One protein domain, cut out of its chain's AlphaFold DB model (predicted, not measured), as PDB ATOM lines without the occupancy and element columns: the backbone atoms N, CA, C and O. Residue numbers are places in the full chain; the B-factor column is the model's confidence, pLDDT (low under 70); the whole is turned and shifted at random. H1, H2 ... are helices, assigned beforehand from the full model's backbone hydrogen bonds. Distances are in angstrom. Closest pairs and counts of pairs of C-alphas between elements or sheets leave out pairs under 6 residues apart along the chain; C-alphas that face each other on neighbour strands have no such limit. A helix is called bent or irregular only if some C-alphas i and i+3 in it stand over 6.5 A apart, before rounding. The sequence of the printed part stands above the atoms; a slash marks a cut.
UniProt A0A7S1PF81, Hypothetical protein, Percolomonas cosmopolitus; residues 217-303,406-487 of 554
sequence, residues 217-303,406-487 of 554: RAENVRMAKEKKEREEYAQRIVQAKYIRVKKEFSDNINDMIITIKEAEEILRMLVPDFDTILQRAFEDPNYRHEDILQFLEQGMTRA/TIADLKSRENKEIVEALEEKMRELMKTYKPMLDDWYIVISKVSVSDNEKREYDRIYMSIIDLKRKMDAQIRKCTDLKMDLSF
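What this domain is: This is residues 217 to 303 and 406 to 487 of the 554 residues of the protein "Hypothetical protein" of Percolomonas cosmopolitus (UniProt A0A7S1PF81). A narrow up-and-down bundle of H1b, H5a and H6 is drawn out at both ends: residues 217 to 234 of the bent helix H1 stick out as a long arm at one end, and the small helices H2 and H3 trail off past the other, touching no helix. The printed part has 169 residues with six named helices, H1 to H6 in chain order, and no named strand; its class is all helix. It is extended, with a radius of gyration of the C-alphas of 25.0 A and spans of 90 by 37 by 30 A.

Where its parts are: H1, residues 217 to 270, begins at C-alpha 217 (36.190, -11.153, 127.861). By its hydrogen bonds it was assigned as one helix, but it is bent, C-alphas 251 and 254 being 7.8 A apart: H1a, residues 217 to 251, spans 51.0 A and H1b, residues 254 to 270, 24.4 A. H2 is residues 274 to 283, H3 289 to 300 and H4 407 to 410. H5, residues 416 to 444, likewise assigned as one helix, is bent, with 6.6 A between C-alphas 431 and 434, into H5a, 416 to 431, 22.2 A, and H5b, 434 to 444, 15.3 A. H6, residues 451 to 480, 43.1 A, is irregular, with 7.1 A between C-alphas 452 and 455; it ends at C-alpha 480 (66.918, 28.405, 88.594).

How they stand to each other: In the bundle, each part runs against the one before. H1b and H5a touch, C-alphas 263 and 425 closest at 5.9 A, at 33 degrees, a shallow tilt only just short of steep. H6 touches H1b with residues 467 to 474 alone, C-alphas 260 and 471 closest at 6.7 A. H5b and H6 form a hairpin, C-alphas 437 and 464 closest at 6.7 A. H1a touches H5b with residues 238 to 245 alone, C-alphas 245 and 440 closest at 5.8 A. H4 and H5a only just touch, with 3 pairs of C-alphas within 8 A, 407 and 419 closest at 7.7 A. Every O i to N i+4 pair is within hydrogen-bond range in H1a, H1b, H2, H3, H5a and H5b, and 23 of 26 in H6; H4 is too short for one.

The domain as a whole: The farthest C-alphas, of Ala 218 and Asn 286, are 92.3 A apart. Residues 304 to 405 are not printed; C-alphas 303 and 406 across the cut are 21.2 A apart. Of the links printed whole, H5 to H6 is short and the others are tight. Mean pLDDT of the printed part is 78.6; residues 272 to 278, 280 to 303, 406 to 414 and 484 to 487 are under 70.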
ATOM      1  N   ARG A 217      35.199 -11.676 126.901       75.38
ATOM      2  CA  ARG A 217      36.190 -11.153 127.861       75.38
ATOM      3  C   ARG A 217      37.588 -11.707 127.606       75.38
ATOM      4  O   ARG A 217      38.525 -10.913 127.512       75.38
ATOM      5  N   ALA A 218      37.746 -13.026 127.490       80.38
ATOM      6  CA  ALA A 218      39.050 -13.630 127.214       80.38
ATOM      7  C   ALA A 218      39.619 -13.157 125.867       80.38
ATOM      8  O   ALA A 218      40.811 -12.847 125.778       80.38
ATOM      9  N   GLU A 219      38.768 -13.022 124.845       76.12
ATOM     10  CA  GLU A 219      39.154 -12.486 123.539       76.12
ATOM     11  C   GLU A 219      39.609 -11.022 123.633       76.12
ATOM     12  O   GLU A 219      40.708 -10.693 123.187       76.12
ATOM     13  N   ASN A 220      38.834 -10.149 124.285       75.44
ATOM     14  CA  ASN A 220      39.198  -8.738 124.450       75.44
ATOM     15  C   ASN A 220      40.515  -8.566 125.226       75.44
ATOM     16  O   ASN A 220      41.352  -7.752 124.833       75.44
ATOM     17  N   VAL A 221      40.748  -9.355 126.281       81.88
ATOM     18  CA  VAL A 221      42.018  -9.346 127.032       81.88
ATOM     19  C   VAL A 221      43.183  -9.827 126.162       81.88
ATOM     20  O   VAL A 221      44.260  -9.225 126.193       81.88
ATOM     21  N   ARG A 222      42.984 -10.871 125.344       81.38
ATOM     22  CA  ARG A 222      44.001 -11.369 124.402       81.38
ATOM     23  C   ARG A 222      44.349 -10.318 123.347       81.38
ATOM     24  O   ARG A 222      45.529 -10.030 123.154       81.38
ATOM     25  N   MET A 223      43.340  -9.719 122.720       75.88
ATOM     26  CA  MET A 223      43.495  -8.689 121.688       75.88
ATOM     27  C   MET A 223      44.142  -7.413 122.237       75.88
ATOM     28  O   MET A 223      45.044  -6.868 121.604       75.88
ATOM     29  N   ALA A 224      43.754  -6.962 123.435       81.25
ATOM     30  CA  ALA A 224      44.369  -5.809 124.093       81.25
ATOM     31  C   ALA A 224      45.844  -6.069 124.444       81.25
ATOM     32  O   ALA A 224      46.696  -5.214 124.193       81.25
ATOM     33  N   LYS A 225      46.171  -7.264 124.958       85.06
ATOM     34  CA  LYS A 225      47.560  -7.661 125.223       85.06
ATOM     35  C   LYS A 225      48.388  -7.703 123.940       85.06
ATOM     36  O   LYS A 225      49.485  -7.155 123.914       85.06
ATOM     37  N   GLU A 226      47.880  -8.330 122.882       83.31
ATOM     38  CA  GLU A 226      48.605  -8.446 121.615       83.31
ATOM     39  C   GLU A 226      48.787  -7.077 120.938       83.31
ATOM     40  O   GLU A 226      49.863  -6.783 120.420       83.31
ATOM     41  N   LYS A 227      47.774  -6.199 120.992       78.94
ATOM     42  CA  LYS A 227      47.895  -4.794 120.575       78.94
ATOM     43  C   LYS A 227      49.027  -4.095 121.339       78.94
ATOM     44  O   LYS A 227      49.921  -3.553 120.696       78.94
ATOM     45  N   LYS A 228      49.052  -4.198 122.673       85.56
ATOM     46  CA  LYS A 228      50.116  -3.602 123.495       85.56
ATOM     47  C   LYS A 228      51.504  -4.165 123.161       85.56
ATOM     48  O   LYS A 228      52.455  -3.402 123.030       85.56
ATOM     49  N   GLU A 229      51.640  -5.481 122.973       86.25
ATOM     50  CA  GLU A 229      52.927  -6.095 122.602       86.25
ATOM     51  C   GLU A 229      53.411  -5.638 121.207       86.25
ATOM     52  O   GLU A 229      54.617  -5.450 121.021       86.25
ATOM     53  N   ARG A 230      52.502  -5.371 120.251       83.50
ATOM     54  CA  ARG A 230      52.842  -4.727 118.964       83.50
ATOM     55  C   ARG A 230      53.275  -3.269 119.143       83.50
ATOM     56  O   ARG A 230      54.261  -2.864 118.531       83.50
ATOM     57  N   GLU A 231      52.569  -2.494 119.963       83.31
ATOM     58  CA  GLU A 231      52.865  -1.075 120.222       83.31
ATOM     59  C   GLU A 231      54.225  -0.902 120.914       83.31
ATOM     60  O   GLU A 231      55.060  -0.133 120.438       83.31
ATOM     61  N   GLU A 232      54.513  -1.697 121.951       86.19
ATOM     62  CA  GLU A 232      55.832  -1.747 122.598       86.19
ATOM     63  C   GLU A 232      56.952  -2.124 121.609       86.19
ATOM     64  O   GLU A 232      58.056  -1.576 121.671       86.19
ATOM     65  N   TYR A 233      56.700  -3.064 120.692       86.94
ATOM     66  CA  TYR A 233      57.685  -3.472 119.686       86.94
ATOM     67  C   TYR A 233      57.925  -2.380 118.632       86.94
ATOM     68  O   TYR A 233      59.076  -2.096 118.295       86.94
ATOM     69  N   ALA A 234      56.863  -1.720 118.160       85.56
ATOM     70  CA  ALA A 234      56.958  -0.589 117.242       85.56
ATOM     71  C   ALA A 234      57.720   0.587 117.878       85.56
ATOM     72  O   ALA A 234      58.639   1.118 117.256       85.56
ATOM     73  N   GLN A 235      57.423   0.932 119.136       85.56
ATOM     74  CA  GLN A 235      58.161   1.954 119.888       85.56
ATOM     75  C   GLN A 235      59.650   1.606 120.017       85.56
ATOM     76  O   GLN A 235      60.495   2.454 119.744       85.56
ATOM     77  N   ARG A 236      60.007   0.353 120.341       88.38
ATOM     78  CA  ARG A 236      61.421  -0.080 120.394       88.38
ATOM     79  C   ARG A 236      62.135   0.056 119.044       88.38
ATOM     80  O   ARG A 236      63.303   0.434 119.026       88.38
ATOM     81  N   ILE A 237      61.452  -0.197 117.924       88.81
ATOM     82  CA  ILE A 237      62.003   0.040 116.576       88.81
ATOM     83  C   ILE A 237      62.203   1.540 116.317       88.81
ATOM     84  O   ILE A 237      63.252   1.926 115.805       88.81
ATOM     85  N   VAL A 238      61.230   2.384 116.673       87.25
ATOM     86  CA  VAL A 238      61.327   3.850 116.535       87.25
ATOM     87  C   VAL A 238      62.509   4.391 117.346       87.25
ATOM     88  O   VAL A 238      63.335   5.109 116.791       87.25
ATOM     89  N   GLN A 239      62.657   3.976 118.607       88.56
ATOM     90  CA  GLN A 239      63.768   4.397 119.470       88.56
ATOM     91  C   GLN A 239      65.131   3.899 118.970       88.56
ATOM     92  O   GLN A 239      66.092   4.661 118.937       88.56
ATOM     93  N   ALA A 240      65.232   2.652 118.497       89.50
ATOM     94  CA  ALA A 240      66.474   2.147 117.904       89.50
ATOM     95  C   ALA A 240      66.884   2.943 116.648       89.50
ATOM     96  O   ALA A 240      68.070   3.210 116.440       89.50
ATOM     97  N   LYS A 241      65.910   3.371 115.832       89.88
ATOM     98  CA  LYS A 241      66.150   4.272 114.694       89.88
ATOM     99  C   LYS A 241      66.517   5.690 115.149       89.88
ATOM    100  O   LYS A 241      67.406   6.277 114.547       89.88
ATOM    101  N   TYR A 242      65.912   6.218 116.214       90.94
ATOM    102  CA  TYR A 242      66.293   7.515 116.789       90.94
ATOM    103  C   TYR A 242      67.744   7.521 117.279       90.94
ATOM    104  O   TYR A 242      68.490   8.433 116.945       90.94
ATOM    105  N   ILE A 243      68.182   6.471 117.980       90.44
ATOM    106  CA  ILE A 243      69.574   6.328 118.441       90.44
ATOM    107  C   ILE A 243      70.552   6.281 117.252       90.44
ATOM    108  O   ILE A 243      71.604   6.921 117.306       90.44
ATOM    109  N   ARG A 244      70.194   5.593 116.154       92.94
ATOM    110  CA  ARG A 244      70.945   5.648 114.884       92.94
ATOM    111  C   ARG A 244      71.022   7.083 114.353       92.94
ATOM    112  O   ARG A 244      72.123   7.570 114.129       92.94
ATOM    113  N   VAL A 245      69.882   7.756 114.186       92.25
ATOM    114  CA  VAL A 245      69.812   9.124 113.641       92.25
ATOM    115  C   VAL A 245      70.579  10.119 114.506       92.25
ATOM    116  O   VAL A 245      71.312  10.930 113.965       92.25
ATOM    117  N   LYS A 246      70.493  10.022 115.835       92.06
ATOM    118  CA  LYS A 246      71.253  10.859 116.770       92.06
ATOM    119  C   LYS A 246      72.767  10.746 116.544       92.06
ATOM    120  O   LYS A 246      73.448  11.767 116.566       92.06
ATOM    121  N   LYS A 247      73.278   9.532 116.290       93.00
ATOM    122  CA  LYS A 247      74.695   9.308 115.960       93.00
ATOM    123  C   LYS A 247      75.041   9.792 114.551       93.00
ATOM    124  O   LYS A 247      76.003  10.522 114.374       93.00
ATOM    125  N   GLU A 248      74.263   9.415 113.540       92.56
ATOM    126  CA  GLU A 248      74.523   9.852 112.161       92.56
ATOM    127  C   GLU A 248      74.477  11.383 112.035       92.56
ATOM    128  O   GLU A 248      75.300  11.965 111.331       92.56
ATOM    129  N   PHE A 249      73.588  12.037 112.785       92.50
ATOM    130  CA  PHE A 249      73.532  13.487 112.925       92.50
ATOM    131  C   PHE A 249      74.810  14.045 113.560       92.50
ATOM    132  O   PHE A 249      75.431  14.912 112.951       92.50
ATOM    133  N   SER A 250      75.259  13.542 114.721       91.88
ATOM    134  CA  SER A 250      76.512  14.022 115.336       91.88
ATOM    135  C   SER A 250      77.738  13.810 114.448       91.88
ATOM    136  O   SER A 250      78.653  14.628 114.476       91.88
ATOM    137  N   ASP A 251      77.739  12.735 113.660       93.25
ATOM    138  CA  ASP A 251      78.862  12.351 112.809       93.25
ATOM    139  C   ASP A 251      78.928  13.173 111.500       93.25
ATOM    140  O   ASP A 251      80.024  13.382 110.998       93.25
ATOM    141  N   ASN A 252      77.797  13.650 110.948       92.25
ATOM    142  CA  ASN A 252      77.736  14.297 109.616       92.25
ATOM    143  C   ASN A 252      77.269  15.776 109.632       92.25
ATOM    144  O   ASN A 252      77.290  16.428 108.589       92.25
ATOM    145  N   ILE A 253      76.815  16.322 110.771       92.25
ATOM    146  CA  ILE A 253      76.275  17.699 110.886       92.25
ATOM    147  C   ILE A 253      77.241  18.771 110.360       92.25
ATOM    148  O   ILE A 253      76.834  19.654 109.606       92.25
ATOM    149  N   ASN A 254      78.515  18.698 110.743       93.56
ATOM    150  CA  ASN A 254      79.503  19.713 110.377       93.56
ATOM    151  C   ASN A 254      79.825  19.652 108.883       93.56
ATOM    152  O   ASN A 254      79.807  20.685 108.219       93.56
ATOM    153  N   ASP A 255      80.023  18.446 108.355       93.19
ATOM    154  CA  ASP A 255      80.335  18.192 106.949       93.19
ATOM    155  C   ASP A 255      79.199  18.691 106.043       93.19
ATOM    156  O   ASP A 255      79.450  19.435 105.100       93.19
ATOM    157  N   MET A 256      77.930  18.427 106.394       92.25
ATOM    158  CA  MET A 256      76.779  19.014 105.689       92.25
ATOM    159  C   MET A 256      76.804  20.551 105.689       92.25
ATOM    160  O   MET A 256      76.522  21.167 104.663       92.25
ATOM    161  N   ILE A 257      77.119  21.185 106.825       92.00
ATOM    162  CA  ILE A 257      77.195  22.653 106.927       92.00
ATOM    163  C   ILE A 257      78.349  23.200 106.075       92.00
ATOM    164  O   ILE A 257      78.198  24.268 105.482       92.00
ATOM    165  N   ILE A 258      79.475  22.489 106.006       93.00
ATOM    166  CA  ILE A 258      80.633  22.851 105.183       93.00
ATOM    167  C   ILE A 258      80.275  22.712 103.700       93.00
ATOM    168  O   ILE A 258      80.307  23.717 103.000       93.00
ATOM    169  N   THR A 259      79.807  21.550 103.235       91.56
ATOM    170  CA  THR A 259      79.445  21.323 101.824       91.56
ATOM    171  C   THR A 259      78.340  22.278 101.339       91.56
ATOM    172  O   THR A 259      78.388  22.736 100.197       91.56
ATOM    173  N   ILE A 260      77.368  22.649 102.191       91.88
ATOM    174  CA  ILE A 260      76.363  23.685 101.864       91.88
ATOM    175  C   ILE A 260      77.015  25.066 101.682       91.88
ATOM    176  O   ILE A 260      76.678  25.768 100.732       91.88
ATOM    177  N   LYS A 261      77.941  25.463 102.566       91.94
ATOM    178  CA  LYS A 261      78.655  26.750 102.475       91.94
ATOM    179  C   LYS A 261      79.629  26.805 101.301       91.94
ATOM    180  O   LYS A 261      79.743  27.844 100.667       91.94
ATOM    181  N   GLU A 262      80.318  25.706 101.011       91.44
ATOM    182  CA  GLU A 262      81.203  25.588  99.850       91.44
ATOM    183  C   GLU A 262      80.405  25.753  98.555       91.44
ATOM    184  O   GLU A 262      80.787  26.552  97.709       91.44
ATOM    185  N   ALA A 263      79.254  25.081  98.424       88.75
ATOM    186  CA  ALA A 263      78.360  25.286  97.285       88.75
ATOM    187  C   ALA A 263      77.855  26.740  97.192       88.75
ATOM    188  O   ALA A 263      77.807  27.293  96.096       88.75
ATOM    189  N   GLU A 264      77.527  27.377  98.323       89.62
ATOM    190  CA  GLU A 264      77.081  28.776  98.370       89.62
ATOM    191  C   GLU A 264      78.177  29.772  97.956       89.62
ATOM    192  O   GLU A 264      77.899  30.680  97.176       89.62
ATOM    193  N   GLU A 265      79.421  29.593  98.405       88.69
ATOM    194  CA  GLU A 265      80.536  30.481  98.045       88.69
ATOM    195  C   GLU A 265      81.008  30.262  96.599       88.69
ATOM    196  O   GLU A 265      81.282  31.225  95.885       88.69
ATOM    197  N   ILE A 266      81.025  29.013  96.114       86.50
ATOM    198  CA  ILE A 266      81.287  28.707  94.698       86.50
ATOM    199  C   ILE A 266      80.218  29.354  93.807       86.50
ATOM    200  O   ILE A 266      80.543  29.963  92.787       86.50
ATOM    201  N   LEU A 267      78.946  29.279  94.210       83.88
ATOM    202  CA  LEU A 267      77.844  29.943  93.520       83.88
ATOM    203  C   LEU A 267      78.012  31.474  93.505       83.88
ATOM    204  O   LEU A 267      77.777  32.088  92.467       83.88
ATOM    205  N   ARG A 268      78.471  32.077  94.608       83.12
ATOM    206  CA  ARG A 268      78.724  33.524  94.744       83.12
ATOM    207  C   ARG A 268      79.898  34.023  93.889       83.12
ATOM    208  O   ARG A 268      79.893  35.166  93.447       83.12
ATOM    209  N   MET A 269      80.879  33.163  93.595       80.88
ATOM    210  CA  MET A 269      81.927  33.451  92.600       80.88
ATOM    211  C   MET A 269      81.411  33.395  91.150       80.88
ATOM    212  O   MET A 269      81.962  34.062  90.279       80.88
ATOM    213  N   LEU A 270      80.369  32.600  90.880       76.75
ATOM    214  CA  LEU A 270      79.755  32.446  89.553       76.75
ATOM    215  C   LEU A 270      78.665  33.485  89.260       76.75
ATOM    216  O   LEU A 270      78.459  33.851  88.102       76.75
ATOM    217  N   VAL A 271      77.951  33.927  90.295       73.00
ATOM    218  CA  VAL A 271      76.833  34.869  90.221       73.00
ATOM    219  C   VAL A 271      77.047  35.946  91.288       73.00
ATOM    220  O   VAL A 271      76.831  35.663  92.467       73.00
ATOM    221  N   PRO A 272      77.465  37.166  90.903       69.12
ATOM    222  CA  PRO A 272      77.627  38.270  91.841       69.12
ATOM    223  C   PRO A 272      76.306  38.621  92.536       69.12
ATOM    224  O   PRO A 272      75.250  38.651  91.898       69.12
ATOM    225  N   ASP A 273      76.369  38.924  93.833       68.06
ATOM    226  CA  ASP A 273      75.210  39.379  94.601       68.06
ATOM    227  C   ASP A 273      74.689  40.715  94.035       68.06
ATOM    228  O   ASP A 273      75.481  41.566  93.620       68.06
ATOM    229  N   PHE A 274      73.368  40.926  94.037       64.06
ATOM    230  CA  PHE A 274      72.734  42.114  93.436       64.06
ATOM    231  C   PHE A 274      73.323  43.435  93.957       64.06
ATOM    232  O   PHE A 274      73.596  44.338  93.168       64.06
ATOM    233  N   ASP A 275      73.624  43.504  95.254       67.81
ATOM    234  CA  ASP A 275      74.251  44.667  95.888       67.81
ATOM    235  C   ASP A 275      75.650  44.957  95.318       67.81
ATOM    236  O   ASP A 275      76.009  46.115  95.121       67.81
ATOM    237  N   THR A 276      76.422  43.922  94.958       68.56
ATOM    238  CA  THR A 276      77.745  44.086  94.324       68.56
ATOM    239  C   THR A 276      77.646  44.531  92.863       68.56
ATOM    240  O   THR A 276      78.522  45.252  92.383       68.56
ATOM    241  N   ILE A 277      76.567  44.157  92.165       66.62
ATOM    242  CA  ILE A 277      76.271  44.637  90.807       66.62
ATOM    243  C   ILE A 277      75.874  46.117  90.860       66.62
ATOM    244  O   ILE A 277      76.412  46.913  90.092       66.62
ATOM    245  N   LEU A 278      74.987  46.496  91.788       67.31
ATOM    246  CA  LEU A 278      74.600  47.892  92.008       67.31
ATOM    247  C   LEU A 278      75.798  48.753  92.414       67.31
ATOM    248  O   LEU A 278      76.051  49.768  91.774       67.31
ATOM    249  N   GLN A 279      76.561  48.340  93.429       70.56
ATOM    250  CA  GLN A 279      77.732  49.081  93.900       70.56
ATOM    251  C   GLN A 279      78.729  49.320  92.756       70.56
ATOM    252  O   GLN A 279      79.136  50.456  92.530       70.56
ATOM    253  N   ARG A 280      79.032  48.291  91.952       64.25
ATOM    254  CA  ARG A 280      79.905  48.432  90.778       64.25
ATOM    255  C   ARG A 280      79.342  49.388  89.717       64.25
ATOM    256  O   ARG A 280      80.117  50.115  89.104       64.25
ATOM    257  N   ALA A 281      78.026  49.398  89.507       62.47
ATOM    258  CA  ALA A 281      77.364  50.300  88.562       62.47
ATOM    259  C   ALA A 281      77.303  51.765  89.047       62.47
ATOM    260  O   ALA A 281      77.167  52.661  88.218       62.47
ATOM    261  N   PHE A 282      77.419  52.017  90.356       65.44
ATOM    262  CA  PHE A 282      77.530  53.367  90.924       65.44
ATOM    263  C   PHE A 282      78.984  53.856  91.071       65.44
ATOM    264  O   PHE A 282      79.221  55.061  91.036       65.44
ATOM    265  N   GLU A 283      79.958  52.954  91.235       69.88
ATOM    266  CA  GLU A 283      81.374  53.303  91.450       69.88
ATOM    267  C   GLU A 283      82.162  53.608  90.162       69.88
ATOM    268  O   GLU A 283      83.152  54.341  90.217       69.88
ATOM    269  N   ASP A 284      81.758  53.069  89.007       60.59
ATOM    270  CA  ASP A 284      82.450  53.268  87.725       60.59
ATOM    271  C   ASP A 284      81.670  54.242  86.808       60.59
ATOM    272  O   ASP A 284      80.674  53.850  86.195       60.59
ATOM    273  N   PRO A 285      82.120  55.505  86.637       56.09
ATOM    274  CA  PRO A 285      81.444  56.493  85.788       56.09
ATOM    275  C   PRO A 285      81.543  56.190  84.281       56.09
ATOM    276  O   PRO A 285      80.971  56.920  83.471       56.09
ATOM    277  N   ASN A 286      82.264  55.135  83.889       56.00
ATOM    278  CA  ASN A 286      82.294  54.583  82.536       56.00
ATOM    279  C   ASN A 286      81.508  53.262  82.417       56.00
ATOM    280  O   ASN A 286      81.542  52.649  81.349       56.00
ATOM    281  N   TYR A 287      80.768  52.833  83.448       54.38
ATOM    282  CA  TYR A 287      79.845  51.695  83.372       54.38
ATOM    283  C   TYR A 287      78.617  52.079  82.532       54.38
ATOM    284  O   TYR A 287      77.600  52.571  83.025       54.38
ATOM    285  N   ARG A 288      78.767  51.974  81.208       49.72
ATOM    286  CA  ARG A 288      77.905  52.670  80.245       49.72
ATOM    287  C   ARG A 288      76.454  52.201  80.363       49.72
ATOM    288  O   ARG A 288      76.162  51.015  80.226       49.72
ATOM    289  N   HIS A 289      75.532  53.164  80.476       51.09
ATOM    290  CA  HIS A 289      74.084  52.928  80.410       51.09
ATOM    291  C   HIS A 289      73.655  52.058  79.214       51.09
ATOM    292  O   HIS A 289      72.624  51.402  79.307       51.09
ATOM    293  N   GLU A 290      74.423  52.028  78.118       48.84
ATOM    294  CA  GLU A 290      74.158  51.188  76.945       48.84
ATOM    295  C   GLU A 290      74.008  49.693  77.267       48.84
ATOM    296  O   GLU A 290      73.096  49.086  76.716       48.84
ATOM    297  N   ASP A 291      74.786  49.102  78.182       49.53
ATOM    298  CA  ASP A 291      74.640  47.668  78.504       49.53
ATOM    299  C   ASP A 291      73.317  47.388  79.241       49.53
ATOM    300  O   ASP A 291      72.605  46.424  78.947       49.53
ATOM    301  N   ILE A 292      72.936  48.281  80.162       51.22
ATOM    302  CA  ILE A 292      71.676  48.204  80.917       51.22
ATOM    303  C   ILE A 292      70.481  48.467  79.987       51.22
ATOM    304  O   ILE A 292      69.489  47.734  80.019       51.22
ATOM    305  N   LEU A 293      70.579  49.477  79.118       46.31
ATOM    306  CA  LEU A 293      69.554  49.815  78.131       46.31
ATOM    307  C   LEU A 293      69.389  48.703  77.092       46.31
ATOM    308  O   LEU A 293      68.258  48.332  76.801       46.31
ATOM    309  N   GLN A 294      70.473  48.105  76.598       48.09
ATOM    310  CA  GLN A 294      70.411  46.994  75.647       48.09
ATOM    311  C   GLN A 294      69.808  45.728  76.283       48.09
ATOM    312  O   GLN A 294      69.081  44.990  75.612       48.09
ATOM    313  N   PHE A 295      70.016  45.501  77.585       45.44
ATOM    314  CA  PHE A 295      69.341  44.432  78.330       45.44
ATOM    315  C   PHE A 295      67.825  44.686  78.478       45.44
ATOM    316  O   PHE A 295      67.024  43.761  78.331       45.44
ATOM    317  N   LEU A 296      67.418  45.942  78.711       45.78
ATOM    318  CA  LEU A 296      66.010  46.363  78.797       45.78
ATOM    319  C   LEU A 296      65.301  46.343  77.429       45.78
ATOM    320  O   LEU A 296      64.172  45.860  77.314       45.78
ATOM    321  N   GLU A 297      65.964  46.811  76.374       41.81
ATOM    322  CA  GLU A 297      65.445  46.898  75.005       41.81
ATOM    323  C   GLU A 297      65.208  45.506  74.392       41.81
ATOM    324  O   GLU A 297      64.157  45.257  73.791       41.81
ATOM    325  N   GLN A 298      66.098  44.542  74.658       43.91
ATOM    326  CA  GLN A 298      65.888  43.119  74.339       43.91
ATOM    327  C   GLN A 298      64.772  42.444  75.164       43.91
ATOM    328  O   GLN A 298      64.362  41.322  74.845       43.91
ATOM    329  N   GLY A 299      64.305  43.084  76.240       40.19
ATOM    330  CA  GLY A 299      63.111  42.685  76.983       40.19
ATOM    331  C   GLY A 299      61.834  43.222  76.334       40.19
ATOM    332  O   GLY A 299      60.911  42.456  76.058       40.19
ATOM    333  N   MET A 300      61.802  44.524  76.036       36.22
ATOM    334  CA  MET A 300      60.624  45.203  75.477       36.22
ATOM    335  C   MET A 300      60.268  44.721  74.061       36.22
ATOM    336  O   MET A 300      59.095  44.503  73.761       36.22
ATOM    337  N   THR A 301      61.266  44.474  73.210       39.22
ATOM    338  CA  THR A 301      61.073  44.107  71.789       39.22
ATOM    339  C   THR A 301      60.459  42.726  71.534       39.22
ATOM    340  O   THR A 301      60.072  42.444  70.406       39.22
ATOM    341  N   ARG A 302      60.329  41.855  72.549       40.34
ATOM    342  CA  ARG A 302      59.720  40.513  72.405       40.34
ATOM    343  C   ARG A 302      58.362  40.350  73.093       40.34
ATOM    344  O   ARG A 302      57.811  39.254  73.077       40.34
ATOM    345  N   ALA A 303      57.807  41.417  73.666       36.03
ATOM    346  CA  ALA A 303      56.480  41.399  74.286       36.03
ATOM    347  C   ALA A 303      55.324  41.645  73.288       36.03
ATOM    348  O   ALA A 303      54.164  41.490  73.656       36.03
ATOM    349  N   THR A 406      71.997  30.594  81.595       59.78
ATOM    350  CA  THR A 406      72.059  29.202  82.012       59.78
ATOM    351  C   THR A 406      73.476  28.865  82.451       59.78
ATOM    352  O   THR A 406      74.435  29.565  82.115       59.78
ATOM    353  N   ILE A 407      73.652  27.727  83.116       59.03
ATOM    354  CA  ILE A 407      74.999  27.212  83.372       59.03
ATOM    355  C   ILE A 407      75.791  26.891  82.088       59.03
ATOM    356  O   ILE A 407      77.017  26.887  82.135       59.03
ATOM    357  N   ALA A 408      75.148  26.708  80.927       59.50
ATOM    358  CA  ALA A 408      75.871  26.600  79.656       59.50
ATOM    359  C   ALA A 408      76.516  27.935  79.233       59.50
ATOM    360  O   ALA A 408      77.605  27.921  78.666       59.50
ATOM    361  N   ASP A 409      75.894  29.068  79.572       62.59
ATOM    362  CA  ASP A 409      76.426  30.413  79.309       62.59
ATOM    363  C   ASP A 409      77.504  30.797  80.343       62.59
ATOM    364  O   ASP A 409      78.501  31.433  80.006       62.59
ATOM    365  N   LEU A 410      77.347  30.351  81.598       60.38
ATOM    366  CA  LEU A 410      78.350  30.530  82.659       60.38
ATOM    367  C   LEU A 410      79.580  29.616  82.502       60.38
ATOM    368  O   LEU A 410      80.626  29.925  83.072       60.38
ATOM    369  N   LYS A 411      79.506  28.531  81.714       60.31
ATOM    370  CA  LYS A 411      80.642  27.650  81.359       60.31
ATOM    371  C   LYS A 411      81.581  28.294  80.322       60.31
ATOM    372  O   LYS A 411      81.913  27.702  79.294       60.31
ATOM    373  N   SER A 412      82.054  29.505  80.622       63.75
ATOM    374  CA  SER A 412      83.164  30.139  79.905       63.75
ATOM    375  C   SER A 412      84.456  29.325  80.067       63.75
ATOM    376  O   SER A 412      84.574  28.478  80.956       63.75
ATOM    377  N   ARG A 413      85.469  29.600  79.232       57.78
ATOM    378  CA  ARG A 413      86.785  28.936  79.318       57.78
ATOM    379  C   ARG A 413      87.470  29.126  80.681       57.78
ATOM    380  O   ARG A 413      88.262  28.276  81.066       57.78
ATOM    381  N   GLU A 414      87.167  30.221  81.370       63.47
ATOM    382  CA  GLU A 414      87.785  30.624  82.637       63.47
ATOM    383  C   GLU A 414      86.969  30.125  83.839       63.47
ATOM    384  O   GLU A 414      87.531  29.613  84.802       63.47
ATOM    385  N   ASN A 415      85.637  30.153  83.743       74.19
ATOM    386  CA  ASN A 415      84.739  29.725  84.820       74.19
ATOM    387  C   ASN A 415      84.519  28.204  84.865       74.19
ATOM    388  O   ASN A 415      83.949  27.697  85.832       74.19
ATOM    389  N   LYS A 416      84.935  27.464  83.828       79.19
ATOM    390  CA  LYS A 416      84.649  26.030  83.660       79.19
ATOM    391  C   LYS A 416      84.949  25.200  84.918       79.19
ATOM    392  O   LYS A 416      84.093  24.429  85.343       79.19
ATOM    393  N   GLU A 417      86.135  25.360  85.501       80.94
ATOM    394  CA  GLU A 417      86.575  24.584  86.675       80.94
ATOM    395  C   GLU A 417      85.716  24.891  87.914       80.94
ATOM    396  O   GLU A 417      85.384  23.991  88.684       80.94
ATOM    397  N   ILE A 418      85.263  26.142  88.051       82.31
ATOM    398  CA  ILE A 418      84.375  26.604  89.127       82.31
ATOM    399  C   ILE A 418      82.981  25.970  88.981       82.31
ATOM    400  O   ILE A 418      82.398  25.510  89.964       82.31
ATOM    401  N   VAL A 419      82.459  25.862  87.751       81.00
ATOM    402  CA  VAL A 419      81.181  25.171  87.493       81.00
ATOM    403  C   VAL A 419      81.298  23.659  87.711       81.00
ATOM    404  O   VAL A 419      80.386  23.058  88.277       81.00
ATOM    405  N   GLU A 420      82.402  23.025  87.303       84.31
ATOM    406  CA  GLU A 420      82.621  21.587  87.536       84.31
ATOM    407  C   GLU A 420      82.732  21.273  89.046       84.31
ATOM    408  O   GLU A 420      82.160  20.277  89.500       84.31
ATOM    409  N   ALA A 421      83.336  22.162  89.846       85.88
ATOM    410  CA  ALA A 421      83.336  22.071  91.310       85.88
ATOM    411  C   ALA A 421      81.931  22.249  91.928       85.88
ATOM    412  O   ALA A 421      81.556  21.502  92.838       85.88
ATOM    413  N   LEU A 422      81.112  23.179  91.413       85.19
ATOM    414  CA  LEU A 422      79.716  23.340  91.847       85.19
ATOM    415  C   LEU A 422      78.878  22.089  91.532       85.19
ATOM    416  O   LEU A 422      78.106  21.626  92.372       85.19
ATOM    417  N   GLU A 423      79.052  21.505  90.342       84.12
ATOM    418  CA  GLU A 423      78.383  20.263  89.931       84.12
ATOM    419  C   GLU A 423      78.793  19.055  90.787       84.12
ATOM    420  O   GLU A 423      77.971  18.159  91.005       84.12
ATOM    421  N   GLU A 424      80.023  19.011  91.303       88.75
ATOM    422  CA  GLU A 424      80.449  17.997  92.271       88.75
ATOM    423  C   GLU A 424      79.800  18.210  93.647       88.75
ATOM    424  O   GLU A 424      79.186  17.281  94.184       88.75
ATOM    425  N   LYS A 425      79.836  19.432  94.190       87.62
ATOM    426  CA  LYS A 425      79.260  19.740  95.510       87.62
ATOM    427  C   LYS A 425      77.739  19.577  95.543       87.62
ATOM    428  O   LYS A 425      77.200  18.956  96.462       87.62
ATOM    429  N   MET A 426      77.032  20.005  94.498       86.00
ATOM    430  CA  MET A 426      75.585  19.778  94.376       86.00
ATOM    431  C   MET A 426      75.230  18.292  94.210       86.00
ATOM    432  O   MET A 426      74.212  17.830  94.737       86.00
ATOM    433  N   ARG A 427      76.087  17.503  93.550       87.06
ATOM    434  CA  ARG A 427      75.945  16.039  93.448       87.06
ATOM    435  C   ARG A 427      76.155  15.345  94.794       87.06
ATOM    436  O   ARG A 427      75.409  14.414  95.097       87.06
ATOM    437  N   GLU A 428      77.104  15.799  95.611       89.19
ATOM    438  CA  GLU A 428      77.313  15.332  96.991       89.19
ATOM    439  C   GLU A 428      76.059  15.588  97.851       89.19
ATOM    440  O   GLU A 428      75.481  14.650  98.419       89.19
ATOM    441  N   LEU A 429      75.572  16.836  97.850       89.06
ATOM    442  CA  LEU A 429      74.379  17.278  98.582       89.06
ATOM    443  C   LEU A 429      73.136  16.448  98.237       89.06
ATOM    444  O   LEU A 429      72.460  15.946  99.136       89.06
ATOM    445  N   MET A 430      72.839  16.254  96.950       87.12
ATOM    446  CA  MET A 430      71.616  15.559  96.529       87.12
ATOM    447  C   MET A 430      71.696  14.033  96.591       87.12
ATOM    448  O   MET A 430      70.673  13.389  96.824       87.12
ATOM    449  N   LYS A 431      72.873  13.432  96.372       87.12
ATOM    450  CA  LYS A 431      73.024  11.968  96.365       87.12
ATOM    451  C   LYS A 431      73.173  11.393  97.773       87.12
ATOM    452  O   LYS A 431      72.636  10.320  98.039       87.12
ATOM    453  N   THR A 432      73.907  12.082  98.646       88.31
ATOM    454  CA  THR A 432      74.270  11.578  99.977       88.31
ATOM    455  C   THR A 432      73.417  12.226 101.059       88.31
ATOM    456  O   THR A 432      72.709  11.535 101.793       88.31
ATOM    457  N   TYR A 433      73.445  13.557 101.153       89.75
ATOM    458  CA  TYR A 433      72.898  14.251 102.318       89.75
ATOM    459  C   TYR A 433      71.378  14.458 102.248       89.75
ATOM    460  O   TYR A 433      70.711  14.288 103.267       89.75
ATOM    461  N   LYS A 434      70.788  14.725 101.074       88.19
ATOM    462  CA  LYS A 434      69.329  14.908 100.942       88.19
ATOM    463  C   LYS A 434      68.507  13.664 101.325       88.19
ATOM    464  O   LYS A 434      67.593  13.812 102.138       88.19
ATOM    465  N   PRO A 435      68.814  12.438 100.843       89.81
ATOM    466  CA  PRO A 435      68.083  11.240 101.257       89.81
ATOM    467  C   PRO A 435      68.258  10.937 102.750       89.81
ATOM    468  O   PRO A 435      67.338  10.417 103.380       89.81
ATOM    469  N   MET A 436      69.419  11.284 103.313       90.75
ATOM    470  CA  MET A 436      69.723  11.103 104.730       90.75
ATOM    471  C   MET A 436      68.935  12.082 105.611       90.75
ATOM    472  O   MET A 436      68.290  11.642 106.557       90.75
ATOM    473  N   LEU A 437      68.871  13.371 105.252       91.75
ATOM    474  CA  LEU A 437      68.018  14.361 105.925       91.75
ATOM    475  C   LEU A 437      66.528  13.997 105.860       91.75
ATOM    476  O   LEU A 437      65.811  14.199 106.838       91.75
ATOM    477  N   ASP A 438      66.058  13.437 104.742       88.75
ATOM    478  CA  ASP A 438      64.673  12.975 104.625       88.75
ATOM    479  C   ASP A 438      64.390  11.737 105.504       88.75
ATOM    480  O   ASP A 438      63.340  11.697 106.147       88.75
ATOM    481  N   ASP A 439      65.302  10.758 105.607       89.81
ATOM    482  CA  ASP A 439      65.163   9.630 106.554       89.81
ATOM    483  C   ASP A 439      65.200  10.122 108.009       89.81
ATOM    484  O   ASP A 439      64.307   9.804 108.795       89.81
ATOM    485  N   TRP A 440      66.168  10.975 108.357       93.00
ATOM    486  CA  TRP A 440      66.288  11.572 109.688       93.00
ATOM    487  C   TRP A 440      65.027  12.344 110.087       93.00
ATOM    488  O   TRP A 440      64.508  12.124 111.182       93.00
ATOM    489  N   TYR A 441      64.481  13.180 109.195       90.56
ATOM    490  CA  TYR A 441      63.227  13.907 109.420       90.56
ATOM    491  C   TYR A 441      62.034  12.952 109.614       90.56
ATOM    492  O   TYR A 441      61.226  13.141 110.525       90.56
ATOM    493  N   ILE A 442      61.936  11.889 108.806       88.88
ATOM    494  CA  ILE A 442      60.875  10.863 108.877       88.88
ATOM    495  C   ILE A 442      60.983   9.984 110.134       88.88
ATOM    496  O   ILE A 442      59.961   9.446 110.578       88.88
ATOM    497  N   VAL A 443      62.186   9.809 110.691       89.00
ATOM    498  CA  VAL A 443      62.415   9.173 111.995       89.00
ATOM    499  C   VAL A 443      61.997  10.125 113.108       89.00
ATOM    500  O   VAL A 443      61.079   9.796 113.855       89.00
ATOM    501  N   ILE A 444      62.654  11.287 113.214       89.06
ATOM    502  CA  ILE A 444      62.596  12.152 114.399       89.06
ATOM    503  C   ILE A 444      61.180  12.676 114.663       89.06
ATOM    504  O   ILE A 444      60.711  12.565 115.789       89.06
ATOM    505  N   SER A 445      60.440  13.071 113.617       88.25
ATOM    506  CA  SER A 445      59.049  13.572 113.689       88.25
ATOM    507  C   SER A 445      58.010  12.589 114.263       88.25
ATOM    508  O   SER A 445      56.829  12.920 114.348       88.25
ATOM    509  N   LYS A 446      58.421  11.374 114.649       83.94
ATOM    510  CA  LYS A 446      57.566  10.310 115.204       83.94
ATOM    511  C   LYS A 446      58.087   9.714 116.512       83.94
ATOM    512  O   LYS A 446      57.521   8.732 117.000       83.94
ATOM    513  N   VAL A 447      59.196  10.222 117.045       89.19
ATOM    514  CA  VAL A 447      59.793   9.700 118.278       89.19
ATOM    515  C   VAL A 447      59.146  10.406 119.462       89.19
ATOM    516  O   VAL A 447      59.316  11.607 119.642       89.19
ATOM    517  N   SER A 448      58.441   9.662 120.313       79.94
ATOM    518  CA  SER A 448      58.110  10.148 121.652       79.94
ATOM    519  C   SER A 448      59.366  10.093 122.527       79.94
ATOM    520  O   SER A 448      59.902   9.017 122.789       79.94
ATOM    521  N   VAL A 449      59.867  11.253 122.951       83.31
ATOM    522  CA  VAL A 449      61.102  11.390 123.745       83.31
ATOM    523  C   VAL A 449      60.768  11.742 125.198       83.31
ATOM    524  O   VAL A 449      59.741  12.365 125.464       83.31
ATOM    525  N   SER A 450      61.609  11.315 126.147       82.94
ATOM    526  CA  SER A 450      61.439  11.636 127.570       82.94
ATOM    527  C   SER A 450      61.738  13.114 127.860       82.94
ATOM    528  O   SER A 450      62.580  13.715 127.195       82.94
ATOM    529  N   ASP A 451      61.111  13.715 128.876       79.38
ATOM    530  CA  ASP A 451      61.293  15.149 129.178       79.38
ATOM    531  C   ASP A 451      62.754  15.544 129.467       79.38
ATOM    532  O   ASP A 451      63.177  16.656 129.145       79.38
ATOM    533  N   ASN A 452      63.553  14.610 129.994       79.19
ATOM    534  CA  ASN A 452      64.990  14.789 130.224       79.19
ATOM    535  C   ASN A 452      65.785  14.938 128.913       79.19
ATOM    536  O   ASN A 452      66.740  15.710 128.843       79.19
ATOM    537  N   GLU A 453      65.393  14.202 127.872       84.06
ATOM    538  CA  GLU A 453      66.050  14.170 126.559       84.06
ATOM    539  C   GLU A 453      65.425  15.168 125.567       84.06
ATOM    540  O   GLU A 453      66.040  15.513 124.555       84.06
ATOM    541  N   LYS A 454      64.222  15.676 125.864       88.25
ATOM    542  CA  LYS A 454      63.436  16.586 125.017       88.25
ATOM    543  C   LYS A 454      64.237  17.807 124.554       88.25
ATOM    544  O   LYS A 454      64.305  18.074 123.362       88.25
ATOM    545  N   ARG A 455      64.987  18.451 125.459       87.81
ATOM    546  CA  ARG A 455      65.876  19.592 125.134       87.81
ATOM    547  C   ARG A 455      67.005  19.264 124.150       87.81
ATOM    548  O   ARG A 455      67.642  20.177 123.628       87.81
ATOM    549  N   GLU A 456      67.364  17.999 123.976       87.81
ATOM    550  CA  GLU A 456      68.360  17.560 122.994       87.81
ATOM    551  C   GLU A 456      67.677  17.186 121.676       87.81
ATOM    552  O   GLU A 456      68.096  17.663 120.621       87.81
ATOM    553  N   TYR A 457      66.570  16.441 121.757       91.00
ATOM    554  CA  TYR A 457      65.679  16.149 120.633       91.00
ATOM    555  C   TYR A 457      65.242  17.423 119.894       91.00
ATOM    556  O   TYR A 457      65.422  17.500 118.683       91.00
ATOM    557  N   ASP A 458      64.765  18.449 120.608       89.69
ATOM    558  CA  ASP A 458      64.294  19.709 120.016       89.69
ATOM    559  C   ASP A 458      65.419  20.424 119.245       89.69
ATOM    560  O   ASP A 458      65.200  20.942 118.150       89.69
ATOM    561  N   ARG A 459      66.654  20.401 119.771       91.38
ATOM    562  CA  ARG A 459      67.830  21.000 119.111       91.38
ATOM    563  C   ARG A 459      68.241  20.235 117.854       91.38
ATOM    564  O   ARG A 459      68.522  20.865 116.836       91.38
ATOM    565  N   ILE A 460      68.236  18.901 117.899       91.38
ATOM    566  CA  ILE A 460      68.486  18.061 116.716       91.38
ATOM    567  C   ILE A 460      67.373  18.282 115.677       91.38
ATOM    568  O   ILE A 460      67.661  18.461 114.496       91.38
ATOM    569  N   TYR A 461      66.109  18.343 116.103       92.56
ATOM    570  CA  TYR A 461      64.957  18.508 115.219       92.56
ATOM    571  C   TYR A 461      64.955  19.858 114.493       92.56
ATOM    572  O   TYR A 461      64.847  19.881 113.265       92.56
ATOM    573  N   MET A 462      65.161  20.967 115.212       91.81
ATOM    574  CA  MET A 462      65.308  22.291 114.591       91.81
ATOM    575  C   MET A 462      66.506  22.332 113.634       91.81
ATOM    576  O   MET A 462      66.379  22.815 112.512       91.81
ATOM    577  N   SER A 463      67.647  21.745 114.013       91.56
ATOM    578  CA  SER A 463      68.830  21.725 113.148       91.56
ATOM    579  C   SER A 463      68.632  20.899 111.868       91.56
ATOM    580  O   SER A 463      69.087  21.328 110.808       91.56
ATOM    581  N   ILE A 464      67.900  19.778 111.916       92.94
ATOM    582  CA  ILE A 464      67.499  19.015 110.717       92.94
ATOM    583  C   ILE A 464      66.575  19.849 109.820       92.94
ATOM    584  O   ILE A 464      66.748  19.850 108.599       92.94
ATOM    585  N   ILE A 465      65.616  20.578 110.402       92.31
ATOM    586  CA  ILE A 465      64.717  21.472 109.657       92.31
ATOM    587  C   ILE A 465      65.514  22.587 108.964       92.31
ATOM    588  O   ILE A 465      65.303  22.833 107.777       92.31
ATOM    589  N   ASP A 466      66.455  23.227 109.656       93.44
ATOM    590  CA  ASP A 466      67.240  24.335 109.102       93.44
ATOM    591  C   ASP A 466      68.296  23.882 108.086       93.44
ATOM    592  O   ASP A 466      68.497  24.562 107.078       93.44
ATOM    593  N   LEU A 467      68.913  22.711 108.277       92.12
ATOM    594  CA  LEU A 467      69.724  22.056 107.243       92.12
ATOM    595  C   LEU A 467      68.903  21.790 105.985       92.12
ATOM    596  O   LEU A 467      69.330  22.134 104.883       92.12
ATOM    597  N   LYS A 468      67.707  21.210 106.145       91.56
ATOM    598  CA  LYS A 468      66.812  20.910 105.028       91.56
ATOM    599  C   LYS A 468      66.364  22.181 104.305       91.56
ATOM    600  O   LYS A 468      66.444  22.221 103.084       91.56
ATOM    601  N   ARG A 469      65.991  23.241 105.035       92.44
ATOM    602  CA  ARG A 469      65.682  24.569 104.469       92.44
ATOM    603  C   ARG A 469      66.850  25.125 103.648       92.44
ATOM    604  O   ARG A 469      66.636  25.538 102.515       92.44
ATOM    605  N   LYS A 470      68.074  25.108 104.190       91.06
ATOM    606  CA  LYS A 470      69.279  25.612 103.503       91.06
ATOM    607  C   LYS A 470      69.631  24.792 102.263       91.06
ATOM    608  O   LYS A 470      69.912  25.362 101.215       91.06
ATOM    609  N   MET A 471      69.549  23.466 102.352       91.00
ATOM    610  CA  MET A 471      69.780  22.575 101.216       91.00
ATOM    611  C   MET A 471      68.715  22.746 100.126       91.00
ATOM    612  O   MET A 471      69.060  22.861  98.955       91.00
ATOM    613  N   ASP A 472      67.433  22.817 100.493       87.94
ATOM    614  CA  ASP A 472      66.341  23.035  99.539       87.94
ATOM    615  C   ASP A 472      66.396  24.447  98.920       87.94
ATOM    616  O   ASP A 472      65.987  24.622  97.773       87.94
ATOM    617  N   ALA A 473      66.955  25.442  99.621       88.69
ATOM    618  CA  ALA A 473      67.261  26.760  99.063       88.69
ATOM    619  C   ALA A 473      68.429  26.718  98.060       88.69
ATOM    620  O   ALA A 473      68.297  27.264  96.968       88.69
ATOM    621  N   GLN A 474      69.532  26.027  98.369       87.06
ATOM    622  CA  GLN A 474      70.645  25.848  97.423       87.06
ATOM    623  C   GLN A 474      70.227  25.068  96.170       87.06
ATOM    624  O   GLN A 474      70.560  25.456  95.052       87.06
ATOM    625  N   ILE A 475      69.415  24.020  96.336       86.12
ATOM    626  CA  ILE A 475      68.834  23.269  95.217       86.12
ATOM    627  C   ILE A 475      67.960  24.174  94.340       86.12
ATOM    628  O   ILE A 475      68.046  24.057  93.120       86.12
ATOM    629  N   ARG A 476      67.177  25.103  94.914       85.38
ATOM    630  CA  ARG A 476      66.428  26.112  94.137       85.38
ATOM    631  C   ARG A 476      67.362  27.028  93.351       85.38
ATOM    632  O   ARG A 476      67.306  26.969  92.130       85.38
ATOM    633  N   LYS A 477      68.296  27.730  94.017       84.31
ATOM    634  CA  LYS A 477      69.292  28.613  93.366       84.31
ATOM    635  C   LYS A 477      69.957  27.931  92.155       84.31
ATOM    636  O   LYS A 477      70.072  28.513  91.081       84.31
ATOM    637  N   CYS A 478      70.334  26.662  92.312       79.69
ATOM    638  CA  CYS A 478      70.937  25.843  91.260       79.69
ATOM    639  C   CYS A 478      69.948  25.418  90.151       79.69
ATOM    640  O   CYS A 478      70.295  25.422  88.970       79.69
ATOM    641  N   THR A 479      68.707  25.071  90.504       80.44
ATOM    642  CA  THR A 479      67.642  24.741  89.537       80.44
ATOM    643  C   THR A 479      67.279  25.956  88.680       80.44
ATOM    644  O   THR A 479      67.073  25.812  87.476       80.44
ATOM    645  N   ASP A 480      67.261  27.151  89.271       79.69
ATOM    646  CA  ASP A 480      66.918  28.405  88.594       79.69
ATOM    647  C   ASP A 480      67.989  28.791  87.544       79.69
ATOM    648  O   ASP A 480      67.650  29.218  86.438       79.69
ATOM    649  N   LEU A 481      69.272  28.500  87.818       75.12
ATOM    650  CA  LEU A 481      70.386  28.560  86.848       75.12
ATOM    651  C   LEU A 481      70.394  27.416  85.810       75.12
ATOM    652  O   LEU A 481      71.266  27.365  84.933       75.12
ATOM    653  N   LYS A 482      69.427  26.496  85.890       72.62
ATOM    654  CA  LYS A 482      69.246  25.342  84.996       72.62
ATOM    655  C   LYS A 482      70.454  24.396  84.946       72.62
ATOM    656  O   LYS A 482      70.738  23.845  83.880       72.62
ATOM    657  N   MET A 483      71.167  24.168  86.057       70.50
ATOM    658  CA  MET A 483      72.056  22.993  86.095       70.50
ATOM    659  C   MET A 483      71.229  21.707  86.052       70.50
ATOM    660  O   MET A 483      70.161  21.625  86.662       70.50
ATOM    661  N   ASP A 484      71.725  20.697  85.335       65.50
ATOM    662  CA  ASP A 484      71.078  19.389  85.327       65.50
ATOM    663  C   ASP A 484      71.341  18.678  86.660       65.50
ATOM    664  O   ASP A 484      72.389  18.077  86.895       65.50
ATOM    665  N   LEU A 485      70.361  18.792  87.554       66.38
ATOM    666  CA  LEU A 485      70.327  18.104  88.840       66.38
ATOM    667  C   LEU A 485      69.779  16.662  88.712       66.38
ATOM    668  O   LEU A 485      69.592  15.977  89.721       66.38
ATOM    669  N   SER A 486      69.501  16.191  87.490       56.38
ATOM    670  CA  SER A 486      69.093  14.816  87.199       56.38
ATOM    671  C   SER A 486      70.291  13.866  87.171       56.38
ATOM    672  O   SER A 486      71.397  14.217  86.769       56.38
ATOM    673  N   PHE A 487      70.072  12.609  87.568       55.53
ATOM    674  CA  PHE A 487      71.131  11.600  87.621       55.53
ATOM    675  C   PHE A 487      70.758  10.346  86.812       55.53
ATOM    676  O   PHE A 487      69.766   9.692  87.146       55.53
TER     677      PHE A 487